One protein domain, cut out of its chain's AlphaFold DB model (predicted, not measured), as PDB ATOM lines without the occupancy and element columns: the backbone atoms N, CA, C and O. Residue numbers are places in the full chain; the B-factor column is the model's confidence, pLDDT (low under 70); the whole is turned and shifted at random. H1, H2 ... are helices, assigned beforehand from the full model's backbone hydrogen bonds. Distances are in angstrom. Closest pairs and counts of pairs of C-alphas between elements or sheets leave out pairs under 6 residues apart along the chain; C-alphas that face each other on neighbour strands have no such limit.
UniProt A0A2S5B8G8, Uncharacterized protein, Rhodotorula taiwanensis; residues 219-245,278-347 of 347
ATOM      1  N   SER A 219      -4.891 -51.372 -30.643       94.31
ATOM      2  CA  SER A 219      -4.674 -52.636 -29.930       94.31
ATOM      3  C   SER A 219      -4.740 -52.460 -28.416       94.31
ATOM      4  O   SER A 219      -5.297 -53.305 -27.715       94.31
ATOM      5  N   TYR A 220      -4.239 -51.334 -27.900       92.75
ATOM      6  CA  TYR A 220      -4.215 -51.039 -26.464       92.75
ATOM      7  C   TYR A 220      -5.613 -50.880 -25.858       92.75
ATOM      8  O   TYR A 220      -5.810 -51.154 -24.674       92.75
ATOM      9  N   ALA A 221      -6.595 -50.465 -26.663       96.06
ATOM     10  CA  ALA A 221      -7.976 -50.314 -26.225       96.06
ATOM     11  C   ALA A 221      -8.825 -51.591 -26.380       96.06
ATOM     12  O   ALA A 221      -9.943 -51.644 -25.864       96.06
ATOM     13  N   CYS A 222      -8.323 -52.641 -27.044       95.31
ATOM     14  CA  CYS A 222      -9.062 -53.897 -27.220       95.31
ATOM     15  C   CYS A 222      -9.487 -54.545 -25.888       95.31
ATOM     16  O   CYS A 222     -10.663 -54.900 -25.767       95.31
ATOM     17  N   PRO A 223      -8.616 -54.648 -24.860       95.62
ATOM     18  CA  PRO A 223      -9.019 -55.213 -23.572       95.62
ATOM     19  C   PRO A 223     -10.127 -54.410 -22.879       95.62
ATOM     20  O   PRO A 223     -10.956 -54.989 -22.184       95.62
ATOM     21  N   LEU A 224     -10.174 -53.087 -23.085       97.38
ATOM     22  CA  LEU A 224     -11.209 -52.217 -22.516       97.38
ATOM     23  C   LEU A 224     -12.570 -52.454 -23.171       97.38
ATOM     24  O   LEU A 224     -13.564 -52.571 -22.458       97.38
ATOM     25  N   ILE A 225     -12.608 -52.575 -24.503       97.56
ATOM     26  CA  ILE A 225     -13.829 -52.945 -25.235       97.56
ATOM     27  C   ILE A 225     -14.324 -54.306 -24.769       97.56
ATOM     28  O   ILE A 225     -15.491 -54.444 -24.417       97.56
ATOM     29  N   GLN A 226     -13.439 -55.303 -24.727       97.06
ATOM     30  CA  GLN A 226     -13.806 -56.636 -24.269       97.06
ATOM     31  C   GLN A 226     -14.389 -56.568 -22.856       97.06
ATOM     32  O   GLN A 226     -15.495 -57.048 -22.627       97.06
ATOM     33  N   HIS A 227     -13.684 -55.930 -21.920       97.38
ATOM     34  CA  HIS A 227     -14.155 -55.794 -20.548       97.38
ATOM     35  C   HIS A 227     -15.524 -55.104 -20.479       97.38
ATOM     36  O   HIS A 227     -16.411 -55.607 -19.794       97.38
ATOM     37  N   TRP A 228     -15.722 -54.011 -21.225       98.19
ATOM     38  CA  TRP A 228     -16.999 -53.301 -21.306       98.19
ATOM     39  C   TRP A 228     -18.139 -54.196 -21.793       98.19
ATOM     40  O   TRP A 228     -19.193 -54.244 -21.162       98.19
ATOM     41  N   LEU A 229     -17.934 -54.925 -22.894       97.25
ATOM     42  CA  LEU A 229     -18.967 -55.767 -23.497       97.25
ATOM     43  C   LEU A 229     -19.483 -56.837 -22.531       97.25
ATOM     44  O   LEU A 229     -20.673 -57.151 -22.563       97.25
ATOM     45  N   TYR A 230     -18.610 -57.346 -21.660       97.94
ATOM     46  CA  TYR A 230     -18.980 -58.305 -20.625       97.94
ATOM     47  C   TYR A 230     -19.556 -57.651 -19.373       97.94
ATOM     48  O   TYR A 230     -20.602 -58.077 -18.904       97.94
ATOM     49  N   THR A 231     -18.895 -56.651 -18.789       97.06
ATOM     50  CA  THR A 231     -19.287 -56.161 -17.457       97.06
ATOM     51  C   THR A 231     -20.304 -55.033 -17.490       97.06
ATOM     52  O   THR A 231     -20.972 -54.822 -16.481       97.06
ATOM     53  N   ARG A 232     -20.403 -54.299 -18.610       96.06
ATOM     54  CA  ARG A 232     -21.247 -53.101 -18.779       96.06
ATOM     55  C   ARG A 232     -21.161 -52.157 -17.572       96.06
ATOM     56  O   ARG A 232     -22.162 -51.600 -17.138       96.06
ATOM     57  N   SER A 233     -19.963 -52.028 -16.988       95.88
ATOM     58  CA  SER A 233     -19.722 -51.263 -15.761       95.88
ATOM     59  C   SER A 233     -19.003 -49.950 -16.080       95.88
ATOM     60  O   SER A 233     -17.785 -49.955 -16.300       95.88
ATOM     61  N   PRO A 234     -19.705 -48.800 -16.056       95.31
ATOM     62  CA  PRO A 234     -19.078 -47.500 -16.293       95.31
ATOM     63  C   PRO A 234     -18.051 -47.162 -15.216       95.31
ATOM     64  O   PRO A 234     -17.015 -46.575 -15.516       95.31
ATOM     65  N   ALA A 235     -18.280 -47.594 -13.974       93.12
ATOM     66  CA  ALA A 235     -17.342 -47.380 -12.877       93.12
ATOM     67  C   ALA A 235     -16.005 -48.102 -13.114       93.12
ATOM     68  O   ALA A 235     -14.944 -47.503 -12.933       93.12
ATOM     69  N   THR A 236     -16.047 -49.363 -13.564       93.69
ATOM     70  CA  THR A 236     -14.835 -50.142 -13.865       93.69
ATOM     71  C   THR A 236     -14.128 -49.629 -15.118       93.69
ATOM     72  O   THR A 236     -12.898 -49.627 -15.196       93.69
ATOM     73  N   LEU A 237     -14.893 -49.154 -16.103       96.62
ATOM     74  CA  LEU A 237     -14.316 -48.531 -17.285       96.62
ATOM     75  C   LEU A 237     -13.587 -47.232 -16.923       96.62
ATOM     76  O   LEU A 237     -12.430 -47.051 -17.290       96.62
ATOM     77  N   LEU A 238     -14.225 -46.350 -16.153       95.75
ATOM     78  CA  LEU A 238     -13.625 -45.091 -15.719       95.75
ATOM     79  C   LEU A 238     -12.366 -45.295 -14.879       95.75
ATOM     80  O   LEU A 238     -11.386 -44.584 -15.090       95.75
ATOM     81  N   SER A 239     -12.366 -46.265 -13.962       94.19
ATOM     82  CA  SER A 239     -11.172 -46.578 -13.169       94.19
ATOM     83  C   SER A 239     -10.014 -47.095 -14.028       94.19
ATOM     84  O   SER A 239      -8.858 -46.915 -13.662       94.19
ATOM     85  N   SER A 240     -10.317 -47.695 -15.181       95.75
ATOM     86  CA  SER A 240      -9.320 -48.155 -16.150       95.75
ATOM     87  C   SER A 240      -8.833 -47.034 -17.079       95.75
ATOM     88  O   SER A 240      -7.677 -47.037 -17.503       95.75
ATOM     89  N   LEU A 241      -9.702 -46.071 -17.402       96.56
ATOM     90  CA  LEU A 241      -9.388 -44.938 -18.278       96.56
ATOM     91  C   LEU A 241      -8.649 -43.809 -17.560       96.56
ATOM     92  O   LEU A 241      -7.861 -43.102 -18.190       96.56
ATOM     93  N   LEU A 242      -8.883 -43.623 -16.263       95.75
ATOM     94  CA  LEU A 242      -8.286 -42.548 -15.478       95.75
ATOM     95  C   LEU A 242      -7.051 -43.043 -14.714       95.75
ATOM     96  O   LEU A 242      -7.065 -44.141 -14.161       95.75
ATOM     97  N   PRO A 243      -5.966 -42.252 -14.652       93.69
ATOM     98  CA  PRO A 243      -4.817 -42.605 -13.835       93.69
ATOM     99  C   PRO A 243      -5.188 -42.556 -12.353       93.69
ATOM    100  O   PRO A 243      -5.869 -41.632 -11.904       93.69
ATOM    101  N   SER A 244      -4.677 -43.506 -11.571       85.62
ATOM    102  CA  SER A 244      -4.778 -43.424 -10.117       85.62
ATOM    103  C   SER A 244      -3.927 -42.257  -9.605       85.62
ATOM    104  O   SER A 244      -2.745 -42.168  -9.964       85.62
ATOM    105  N   PRO A 245      -4.478 -41.362  -8.768       73.75
ATOM    106  CA  PRO A 245      -3.678 -40.327  -8.132       73.75
ATOM    107  C   PRO A 245      -2.632 -40.966  -7.201       73.75
ATOM    108  O   PRO A 245      -2.857 -42.064  -6.680       73.75
ATOM    109  N   LEU A 278     -14.308 -31.724 -11.375       84.62
ATOM    110  CA  LEU A 278     -13.313 -30.659 -11.193       84.62
ATOM    111  C   LEU A 278     -12.329 -30.993 -10.072       84.62
ATOM    112  O   LEU A 278     -11.132 -30.773 -10.249       84.62
ATOM    113  N   SER A 279     -12.804 -31.552  -8.955       85.81
ATOM    114  CA  SER A 279     -11.916 -31.979  -7.864       85.81
ATOM    115  C   SER A 279     -10.999 -33.125  -8.296       85.81
ATOM    116  O   SER A 279      -9.811 -33.133  -7.968       85.81
ATOM    117  N   LEU A 280     -11.509 -34.055  -9.108       88.50
ATOM    118  CA  LEU A 280     -10.691 -35.112  -9.691       88.50
ATOM    119  C   LEU A 280      -9.668 -34.551 -10.687       88.50
ATOM    120  O   LEU A 280      -8.488 -34.874 -10.588       88.50
ATOM    121  N   ALA A 281     -10.075 -33.663 -11.597       91.00
ATOM    122  CA  ALA A 281      -9.153 -33.003 -12.523       91.00
ATOM    123  C   ALA A 281      -8.056 -32.209 -11.786       91.00
ATOM    124  O   ALA A 281      -6.902 -32.185 -12.213       91.00
ATOM    125  N   GLU A 282      -8.393 -31.587 -10.654       90.50
ATOM    126  CA  GLU A 282      -7.437 -30.928  -9.769       90.50
ATOM    127  C   GLU A 282      -6.418 -31.909  -9.191       90.50
ATOM    128  O   GLU A 282      -5.217 -31.690  -9.358       90.50
ATOM    129  N   SER A 283      -6.877 -33.016  -8.607       90.12
ATOM    130  CA  SER A 283      -5.998 -34.071  -8.091       90.12
ATOM    131  C   SER A 283      -5.071 -34.627  -9.181       90.12
ATOM    132  O   SER A 283      -3.856 -34.716  -8.996       90.12
ATOM    133  N   LEU A 284      -5.614 -34.912 -10.368       92.69
ATOM    134  CA  LEU A 284      -4.843 -35.452 -11.486       92.69
ATOM    135  C   LEU A 284      -3.877 -34.433 -12.107       92.69
ATOM    136  O   LEU A 284      -2.891 -34.836 -12.721       92.69
ATOM    137  N   SER A 285      -4.091 -33.125 -11.924       92.75
ATOM    138  CA  SER A 285      -3.181 -32.091 -12.449       92.75
ATOM    139  C   SER A 285      -1.773 -32.144 -11.832       92.75
ATOM    140  O   SER A 285      -0.806 -31.671 -12.443       92.75
ATOM    141  N   ALA A 286      -1.636 -32.787 -10.664       91.19
ATOM    142  CA  ALA A 286      -0.353 -33.072 -10.030       91.19
ATOM    143  C   ALA A 286       0.500 -34.076 -10.835       91.19
ATOM    144  O   ALA A 286       1.731 -33.999 -10.807       91.19
ATOM    145  N   LEU A 287      -0.131 -34.974 -11.604       91.44
ATOM    146  CA  LEU A 287       0.551 -35.977 -12.425       91.44
ATOM    147  C   LEU A 287       1.328 -35.354 -13.591       91.44
ATOM    148  O   LEU A 287       1.064 -34.237 -14.039       91.44
ATOM    149  N   SER A 288       2.291 -36.108 -14.129       91.44
ATOM    150  CA  SER A 288       3.060 -35.666 -15.294       91.44
ATOM    151  C   SER A 288       2.162 -35.486 -16.527       91.44
ATOM    152  O   SER A 288       1.244 -36.274 -16.764       91.44
ATOM    153  N   SER A 289       2.468 -34.486 -17.362       91.75
ATOM    154  CA  SER A 289       1.760 -34.275 -18.634       91.75
ATOM    155  C   SER A 289       1.825 -35.514 -19.531       91.75
ATOM    156  O   SER A 289       0.853 -35.830 -20.200       91.75
ATOM    157  N   ILE A 290       2.944 -36.247 -19.497       91.44
ATOM    158  CA  ILE A 290       3.128 -37.492 -20.252       91.44
ATOM    159  C   ILE A 290       2.112 -38.543 -19.790       91.44
ATOM    160  O   ILE A 290       1.450 -39.150 -20.622       91.44
ATOM    161  N   THR A 291       1.932 -38.730 -18.479       93.25
ATOM    162  CA  THR A 291       0.943 -39.673 -17.932       93.25
ATOM    163  C   THR A 291      -0.468 -39.325 -18.401       93.25
ATOM    164  O   THR A 291      -1.159 -40.186 -18.936       93.25
ATOM    165  N   LEU A 292      -0.875 -38.060 -18.261       94.50
ATOM    166  CA  LEU A 292      -2.206 -37.606 -18.677       94.50
ATOM    167  C   LEU A 292      -2.430 -37.811 -20.183       94.50
ATOM    168  O   LEU A 292      -3.464 -38.339 -20.583       94.50
ATOM    169  N   MET A 293      -1.431 -37.486 -21.006       94.06
ATOM    170  CA  MET A 293      -1.487 -37.697 -22.454       94.06
ATOM    171  C   MET A 293      -1.608 -39.178 -22.831       94.06
ATOM    172  O   MET A 293      -2.387 -39.500 -23.721       94.06
ATOM    173  N   ARG A 294      -0.909 -40.097 -22.145       94.31
ATOM    174  CA  ARG A 294      -1.064 -41.547 -22.398       94.31
ATOM    175  C   ARG A 294      -2.496 -42.012 -22.159       94.31
ATOM    176  O   ARG A 294      -3.032 -42.772 -22.959       94.31
ATOM    177  N   HIS A 295      -3.118 -41.539 -21.082       95.81
ATOM    178  CA  HIS A 295      -4.512 -41.858 -20.787       95.81
ATOM    179  C   HIS A 295      -5.478 -41.222 -21.797       95.81
ATOM    180  O   HIS A 295      -6.450 -41.862 -22.184       95.81
ATOM    181  N   MET A 296      -5.194 -40.021 -22.312       95.75
ATOM    182  CA  MET A 296      -5.992 -39.442 -23.403       95.75
ATOM    183  C   MET A 296      -5.888 -40.249 -24.699       95.75
ATOM    184  O   MET A 296      -6.908 -40.487 -25.340       95.75
ATOM    185  N   VAL A 297      -4.686 -40.711 -25.066       94.88
ATOM    186  CA  VAL A 297      -4.496 -41.612 -26.218       94.88
ATOM    187  C   VAL A 297      -5.273 -42.913 -26.016       94.88
ATOM    188  O   VAL A 297      -5.898 -43.391 -26.956       94.88
ATOM    189  N   LEU A 298      -5.309 -43.452 -24.792       96.62
ATOM    190  CA  LEU A 298      -6.100 -44.641 -24.467       96.62
ATOM    191  C   LEU A 298      -7.612 -44.406 -24.637       96.62
ATOM    192  O   LEU A 298      -8.279 -45.224 -25.268       96.62
ATOM    193  N   VAL A 299      -8.151 -43.287 -24.131       97.62
ATOM    194  CA  VAL A 299      -9.568 -42.912 -24.322       97.62
ATOM    195  C   VAL A 299      -9.884 -42.726 -25.808       97.62
ATOM    196  O   VAL A 299     -10.910 -43.207 -26.283       97.62
ATOM    197  N   HIS A 300      -8.995 -42.077 -26.563       96.56
ATOM    198  CA  HIS A 300      -9.167 -41.900 -28.003       96.56
ATOM    199  C   HIS A 300      -9.122 -43.235 -28.759       96.56
ATOM    200  O   HIS A 300      -9.972 -43.482 -29.607       96.56
ATOM    201  N   GLY A 301      -8.188 -44.131 -28.430       96.62
ATOM    202  CA  GLY A 301      -8.134 -45.472 -29.015       96.62
ATOM    203  C   GLY A 301      -9.402 -46.280 -28.725       96.62
ATOM    204  O   GLY A 301      -9.918 -46.963 -29.609       96.62
ATOM    205  N   LEU A 302      -9.962 -46.143 -27.516       98.12
ATOM    206  CA  LEU A 302     -11.243 -46.751 -27.158       98.12
ATOM    207  C   LEU A 302     -12.396 -46.188 -27.993       98.12
ATOM    208  O   LEU A 302     -13.183 -46.965 -28.530       98.12
ATOM    209  N   TRP A 303     -12.449 -44.865 -28.158       98.06
ATOM    210  CA  TRP A 303     -13.407 -44.193 -29.037       98.06
ATOM    211  C   TRP A 303     -13.309 -44.719 -30.475       98.06
ATOM    212  O   TRP A 303     -14.321 -45.111 -31.051       98.06
ATOM    213  N   GLN A 304     -12.099 -44.818 -31.036       97.44
ATOM    214  CA  GLN A 304     -11.893 -45.320 -32.398       97.44
ATOM    215  C   GLN A 304     -12.365 -46.770 -32.553       97.44
ATOM    216  O   GLN A 304     -13.030 -47.097 -33.537       97.44
ATOM    217  N   ASN A 305     -12.059 -47.636 -31.584       97.88
ATOM    218  CA  ASN A 305     -12.525 -49.021 -31.596       97.88
ATOM    219  C   ASN A 305     -14.050 -49.114 -31.471       97.88
ATOM    220  O   ASN A 305     -14.661 -49.908 -32.181       97.88
ATOM    221  N   ALA A 306     -14.669 -48.301 -30.609       98.00
ATOM    222  CA  ALA A 306     -16.121 -48.261 -30.449       98.00
ATOM    223  C   ALA A 306     -16.827 -47.794 -31.732       98.00
ATOM    224  O   ALA A 306     -17.842 -48.378 -32.106       98.00
ATOM    225  N   VAL A 307     -16.262 -46.808 -32.445       97.56
ATOM    226  CA  VAL A 307     -16.741 -46.397 -33.776       97.56
ATOM    227  C   VAL A 307     -16.588 -47.535 -34.786       97.56
ATOM    228  O   VAL A 307     -17.538 -47.838 -35.499       97.56
ATOM    229  N   ALA A 308     -15.421 -48.182 -34.849       96.75
ATOM    230  CA  ALA A 308     -15.150 -49.255 -35.811       96.75
ATOM    231  C   ALA A 308     -16.046 -50.490 -35.610       96.75
ATOM    232  O   ALA A 308     -16.367 -51.183 -36.570       96.75
ATOM    233  N   LEU A 309     -16.446 -50.753 -34.366       97.38
ATOM    234  CA  LEU A 309     -17.378 -51.818 -33.996       97.38
ATOM    235  C   LEU A 309     -18.847 -51.383 -34.030       97.38
ATOM    236  O   LEU A 309     -19.719 -52.202 -33.745       97.38
ATOM    237  N   GLU A 310     -19.120 -50.119 -34.343       97.50
ATOM    238  CA  GLU A 310     -20.461 -49.535 -34.353       97.50
ATOM    239  C   GLU A 310     -21.227 -49.761 -33.032       97.50
ATOM    240  O   GLU A 310     -22.404 -50.113 -33.017       97.50
ATOM    241  N   LEU A 311     -20.550 -49.574 -31.891       97.25
ATOM    242  CA  LEU A 311     -21.154 -49.793 -30.574       97.25
ATOM    243  C   LEU A 311     -22.118 -48.657 -30.214       97.25
ATOM    244  O   LEU A 311     -21.690 -47.574 -29.823       97.25
ATOM    245  N   SER A 312     -23.422 -48.909 -30.275       95.94
ATOM    246  CA  SER A 312     -24.461 -47.947 -29.879       95.94
ATOM    247  C   SER A 312     -24.821 -48.064 -28.388       95.94
ATOM    248  O   SER A 312     -25.931 -48.454 -28.042       95.94
ATOM    249  N   ASP A 313     -23.871 -47.786 -27.488       96.19
ATOM    250  CA  ASP A 313     -24.077 -47.859 -26.032       96.19
ATOM    251  C   ASP A 313     -23.856 -46.498 -25.357       96.19
ATOM    252  O   ASP A 313     -22.720 -46.051 -25.185       96.19
ATOM    253  N   ASP A 314     -24.942 -45.846 -24.938       95.69
ATOM    254  CA  ASP A 314     -24.901 -44.509 -24.333       95.69
ATOM    255  C   ASP A 314     -24.022 -44.433 -23.081       95.69
ATOM    256  O   ASP A 314     -23.340 -43.429 -22.863       95.69
ATOM    257  N   GLN A 315     -23.988 -45.488 -22.261       96.00
ATOM    258  CA  GLN A 315     -23.187 -45.490 -21.039       96.00
ATOM    259  C   GLN A 315     -21.691 -45.588 -21.348       96.00
ATOM    260  O   GLN A 315     -20.887 -44.948 -20.665       96.00
ATOM    261  N   LEU A 316     -21.317 -46.333 -22.394       97.31
ATOM    262  CA  LEU A 316     -19.944 -46.382 -22.902       97.31
ATOM    263  C   LEU A 316     -19.493 -44.997 -23.375       97.31
ATOM    264  O   LEU A 316     -18.455 -44.495 -22.935       97.31
ATOM    265  N   TRP A 317     -20.284 -44.372 -24.254       96.75
ATOM    266  CA  TRP A 317     -19.987 -43.046 -24.806       96.75
ATOM    267  C   TRP A 317     -19.918 -41.986 -23.711       96.75
ATOM    268  O   TRP A 317     -18.978 -41.187 -23.686       96.75
ATOM    269  N   HIS A 318     -20.859 -42.019 -22.767       95.25
ATOM    270  CA  HIS A 318     -20.870 -41.118 -21.626       95.25
ATOM    271  C   HIS A 318     -19.612 -41.287 -20.765       95.25
ATOM    272  O   HIS A 318     -18.907 -40.310 -20.519       95.25
ATOM    273  N   ALA A 319     -19.262 -42.517 -20.371       96.12
ATOM    274  CA  ALA A 319     -18.071 -42.784 -19.566       96.12
ATOM    275  C   ALA A 319     -16.776 -42.311 -20.255       96.12
ATOM    276  O   ALA A 319     -15.931 -41.683 -19.612       96.12
ATOM    277  N   MET A 320     -16.630 -42.542 -21.565       97.56
ATOM    278  CA  MET A 320     -15.497 -42.016 -22.340       97.56
ATOM    279  C   MET A 320     -15.468 -40.486 -22.353       97.56
ATOM    280  O   MET A 320     -14.409 -39.890 -22.150       97.56
ATOM    281  N   GLY A 321     -16.624 -39.848 -22.559       95.62
ATOM    282  CA  GLY A 321     -16.758 -38.394 -22.547       95.62
ATOM    283  C   GLY A 321     -16.354 -37.786 -21.206       95.62
ATOM    284  O   GLY A 321     -15.601 -36.808 -21.172       95.62
ATOM    285  N   VAL A 322     -16.773 -38.395 -20.092       94.69
ATOM    286  CA  VAL A 322     -16.378 -37.911 -18.767       94.69
ATOM    287  C   VAL A 322     -14.886 -38.130 -18.510       94.69
ATOM    288  O   VAL A 322     -14.215 -37.206 -18.044       94.69
ATOM    289  N   ALA A 323     -14.331 -39.297 -18.860       96.06
ATOM    290  CA  ALA A 323     -12.894 -39.542 -18.732       96.06
ATOM    291  C   ALA A 323     -12.067 -38.515 -19.525       96.06
ATOM    292  O   ALA A 323     -11.116 -37.938 -18.993       96.06
ATOM    293  N   TRP A 324     -12.467 -38.232 -20.769       96.75
ATOM    294  CA  TRP A 324     -11.842 -37.211 -21.611       96.75
ATOM    295  C   TRP A 324     -11.886 -35.826 -20.960       96.75
ATOM    296  O   TRP A 324     -10.852 -35.168 -20.844       96.75
ATOM    297  N   GLY A 325     -13.063 -35.400 -20.489       94.44
ATOM    298  CA  GLY A 325     -13.249 -34.095 -19.852       94.44
ATOM    299  C   GLY A 325     -12.385 -33.911 -18.602       94.44
ATOM    300  O   GLY A 325     -11.756 -32.865 -18.432       94.44
ATOM    301  N   VAL A 326     -12.282 -34.944 -17.760       94.56
ATOM    302  CA  VAL A 326     -11.419 -34.933 -16.567       94.56
ATOM    303  C   VAL A 326      -9.940 -34.800 -16.950       94.56
ATOM    304  O   VAL A 326      -9.230 -33.967 -16.381       94.56
ATOM    305  N   LEU A 327      -9.468 -35.581 -17.927       95.62
ATOM    306  CA  LEU A 327      -8.068 -35.558 -18.372       95.62
ATOM    307  C   LEU A 327      -7.693 -34.225 -19.036       95.62
ATOM    308  O   LEU A 327      -6.656 -33.640 -18.710       95.62
ATOM    309  N   ALA A 328      -8.554 -33.712 -19.919       94.19
ATOM    310  CA  ALA A 328      -8.372 -32.416 -20.563       94.19
ATOM    311  C   ALA A 328      -8.368 -31.277 -19.527       94.19
ATOM    312  O   ALA A 328      -7.493 -30.407 -19.556       94.19
ATOM    313  N   GLY A 329      -9.281 -31.324 -18.549       93.56
ATOM    314  CA  GLY A 329      -9.326 -30.381 -17.432       93.56
ATOM    315  C   GLY A 329      -8.044 -30.390 -16.592       93.56
ATOM    316  O   GLY A 329      -7.505 -29.324 -16.274       93.56
ATOM    317  N   ALA A 330      -7.511 -31.578 -16.290       93.75
ATOM    318  CA  ALA A 330      -6.262 -31.741 -15.549       93.75
ATOM    319  C   ALA A 330      -5.060 -31.143 -16.303       93.75
ATOM    320  O   ALA A 330      -4.260 -30.404 -15.717       93.75
ATOM    321  N   LEU A 331      -4.954 -31.391 -17.614       93.62
ATOM    322  CA  LEU A 331      -3.906 -30.816 -18.466       93.62
ATOM    323  C   LEU A 331      -4.004 -29.291 -18.568       93.62
ATOM    324  O   LEU A 331      -2.995 -28.601 -18.406       93.62
ATOM    325  N   ALA A 332      -5.207 -28.755 -18.788       92.12
ATOM    326  CA  ALA A 332      -5.434 -27.315 -18.865       92.12
ATOM    327  C   ALA A 332      -5.053 -26.619 -17.551       92.12
ATOM    328  O   ALA A 332      -4.385 -25.580 -17.552       92.12
ATOM    329  N   ARG A 333      -5.417 -27.211 -16.405       91.50
ATOM    330  CA  ARG A 333      -5.024 -26.703 -15.085       91.50
ATOM    331  C   ARG A 333      -3.510 -26.723 -14.898       91.50
ATOM    332  O   ARG A 333      -2.939 -25.709 -14.504       91.50
ATOM    333  N   ARG A 334      -2.852 -27.830 -15.243       91.00
ATOM    334  CA  ARG A 334      -1.392 -27.952 -15.159       91.00
ATOM    335  C   ARG A 334      -0.674 -26.920 -16.028       91.00
ATOM    336  O   ARG A 334       0.307 -26.330 -15.584       91.00
ATOM    337  N   SER A 335      -1.163 -26.684 -17.245       89.12
ATOM    338  CA  SER A 335      -0.621 -25.653 -18.132       89.12
ATOM    339  C   SER A 335      -0.688 -24.272 -17.472       89.12
ATOM    340  O   SER A 335       0.333 -23.595 -17.375       89.12
ATOM    341  N   ARG A 336      -1.844 -23.888 -16.912       89.69
ATOM    342  CA  ARG A 336      -2.016 -22.602 -16.205       89.69
ATOM    343  C   ARG A 336      -1.067 -22.438 -15.014       89.69
ATOM    344  O   ARG A 336      -0.459 -21.381 -14.875       89.69
ATOM    345  N   LEU A 337      -0.887 -23.485 -14.204       87.69
ATOM    346  CA  LEU A 337       0.032 -23.453 -13.056       87.69
ATOM    347  C   LEU A 337       1.488 -23.206 -13.478       87.69
ATOM    348  O   LEU A 337       2.199 -22.460 -12.811       87.69
ATOM    349  N   ARG A 338       1.927 -23.778 -14.607       85.94
ATOM    350  CA  ARG A 338       3.280 -23.546 -15.140       85.94
ATOM    351  C   ARG A 338       3.481 -22.108 -15.616       85.94
ATOM    352  O   ARG A 338       4.522 -21.531 -15.327       85.94
ATOM    353  N   HIS A 339       2.493 -21.530 -16.303       86.12
ATOM    354  CA  HIS A 339       2.572 -20.144 -16.777       86.12
ATOM    355  C   HIS A 339       2.635 -19.146 -15.610       86.12
ATOM    356  O   HIS A 339       3.427 -18.208 -15.651       86.12
ATOM    357  N   ALA A 340       1.870 -19.381 -14.537       87.62
ATOM    358  CA  ALA A 340       1.919 -18.545 -13.337       87.62
ATOM    359  C   ALA A 340       3.291 -18.596 -12.633       87.62
ATOM    360  O   ALA A 340       3.789 -17.577 -12.168       87.62
ATOM    361  N   GLN A 341       3.944 -19.764 -12.596       83.38
ATOM    362  CA  GLN A 341       5.283 -19.900 -12.005       83.38
ATOM    363  C   GLN A 341       6.359 -19.145 -12.798       83.38
ATOM    364  O   GLN A 341       7.252 -18.550 -12.195       83.38
ATOM    365  N   THR A 342       6.267 -19.134 -14.133       82.56
ATOM    366  CA  THR A 342       7.223 -18.414 -14.991       82.56
ATOM    367  C   THR A 342       7.089 -16.896 -14.898       82.56
ATOM    368  O   THR A 342       8.088 -16.199 -15.028       82.56
ATOM    369  N   THR A 343       5.886 -16.372 -14.642       80.69
ATOM    370  CA  THR A 343       5.677 -14.924 -14.476       80.69
ATOM    371  C   THR A 343       6.194 -14.407 -13.134       80.69
ATOM    372  O   THR A 343       6.694 -13.292 -13.072       80.69
ATOM    373  N   THR A 344       6.135 -15.212 -12.067       78.44
ATOM    374  CA  THR A 344       6.605 -14.811 -10.726       78.44
ATOM    375  C   THR A 344       8.132 -14.807 -10.593       78.44
ATOM    376  O   THR A 344       8.664 -14.157  -9.706       78.44
ATOM    377  N   THR A 345       8.863 -15.521 -11.453       68.75
ATOM    378  CA  THR A 345      10.339 -15.591 -11.393       68.75
ATOM    379  C   THR A 345      11.053 -14.477 -12.170       68.75
ATOM    380  O   THR A 345      12.277 -14.415 -12.129       68.75
ATOM    381  N   GLN A 346      10.317 -13.610 -12.877       55.97
ATOM    382  CA  GLN A 346      10.874 -12.504 -13.673       55.97
ATOM    383  C   GLN A 346      10.676 -11.107 -13.050       55.97
ATOM    384  O   GLN A 346      11.105 -10.128 -13.658       55.97
ATOM    385  N   SER A 347      10.048 -11.003 -11.871       51.31
ATOM    386  CA  SER A 347       9.912  -9.753 -11.099       51.31
ATOM    387  C   SER A 347      10.910  -9.692  -9.953       51.31
ATOM    388  O   SER A 347      11.527  -8.628  -9.762       51.31
TER     389      SER A 347
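What this domain is: This is residues 219 to 245 and 278 to 347 of the 347 residues of an uncharacterized protein of Rhodotorula taiwanensis (UniProt A0A2S5B8G8). A long helical hairpin of H4 and the much longer H5 makes the body, with the short helical hairpin of H1 and H2 packed on it near the end where H4 turns into H5, H1 on H4 and H2 on H5. The short helix H3 packs across H5 farther along, and beyond it residues 338 to 347, of which 338 to 344 belong to H5, stick out as a free arm, which adds to the length of the whole. The printed part has 97 residues with five named helices, in the order H1, H2, H3, H4, H5, and no named strand; the class is all helix. It is loose, with a radius of gyration of the C-alphas of 15.6 A, and its C-alphas span 56 by 22 by 18 A.

Where its parts are: The printed part begins at Ser 219, and H1 takes residues 222 to 231, starting with C-alpha 222 at (-9.062, -53.897, -27.220). H2 follows with residues 234 to 241. Residues 246 to 277 are not printed, and H3 begins straight after the cut, with residues 278 to 285. H4 covers residues 289 to 308 and is 28.4 A long from first to last C-alpha, starting with C-alpha 289 at (1.760, -34.275, -18.634). H5, the longest helix, has 31 residues, 314 to 344, and measures 45.4 A from first to last C-alpha; it ends with C-alpha 344 at (6.605, -14.811, -10.726).

How they stand to each other: H4 and H5 touch and form a helical hairpin, running opposite ways at a shallow tilt of 24 degrees; their closest C-alphas are those of Leu 292 and Leu 327, 6.2 A apart. H1 and H2 form a second helical hairpin and touch, running opposite ways at a shallow tilt of 16 degrees, with the C-alphas of Trp 228 and Leu 237 closest at 6.8 A. H2 touches H5 along residues 315 to 323 of H5 alone, at a steep tilt of 42 degrees; the closest C-alphas are those of Pro 234 and Ala 319, 5.8 A apart. H2 and H4 only just touch, with 3 pairs of C-alphas within 8 A, the closest being those of Leu 241 and His 295 at 6.3 A. H1 touches residues 302 to 306 of H4 alone, and the C-alphas of Ile 225 and Leu 302 are the closest at 7.0 A; the tilt of 67 degrees is steep, only just short of about perpendicular. H3 touches residues 326 to 334 of H5 alone, the same way at a steep tilt of 61 degrees, with the C-alphas of Ala 281 and Ala 330 closest at 4.4 A. H3 is close to H4 but not clearly touching it, and it is apart from H1 and H2. Of the 6 pairs of helices that touch, 2 are at a shallow tilt, and the helix packing is mostly crossed, only just. In H1, H2, H3, H4 and H5 every pair of O i and N i+4 is within hydrogen-bond range.

The domain as a whole: The two C-alphas farthest apart are those of Tyr 230 and Ser 347, at 57.3 A. Residues 338 to 347 stand free, of which 338 to 344 belong to H5; the body without them spans 39 by 22 by 17 A. Across the cut, C-alphas 245 and 278 are 14.0 A apart. The links H1 to H2, H3 to H4 and H4 to H5 are tight. The mean pLDDT of the printed part is 92.4, and residues 345 to 347, which end at the chain's last residue, are under 70.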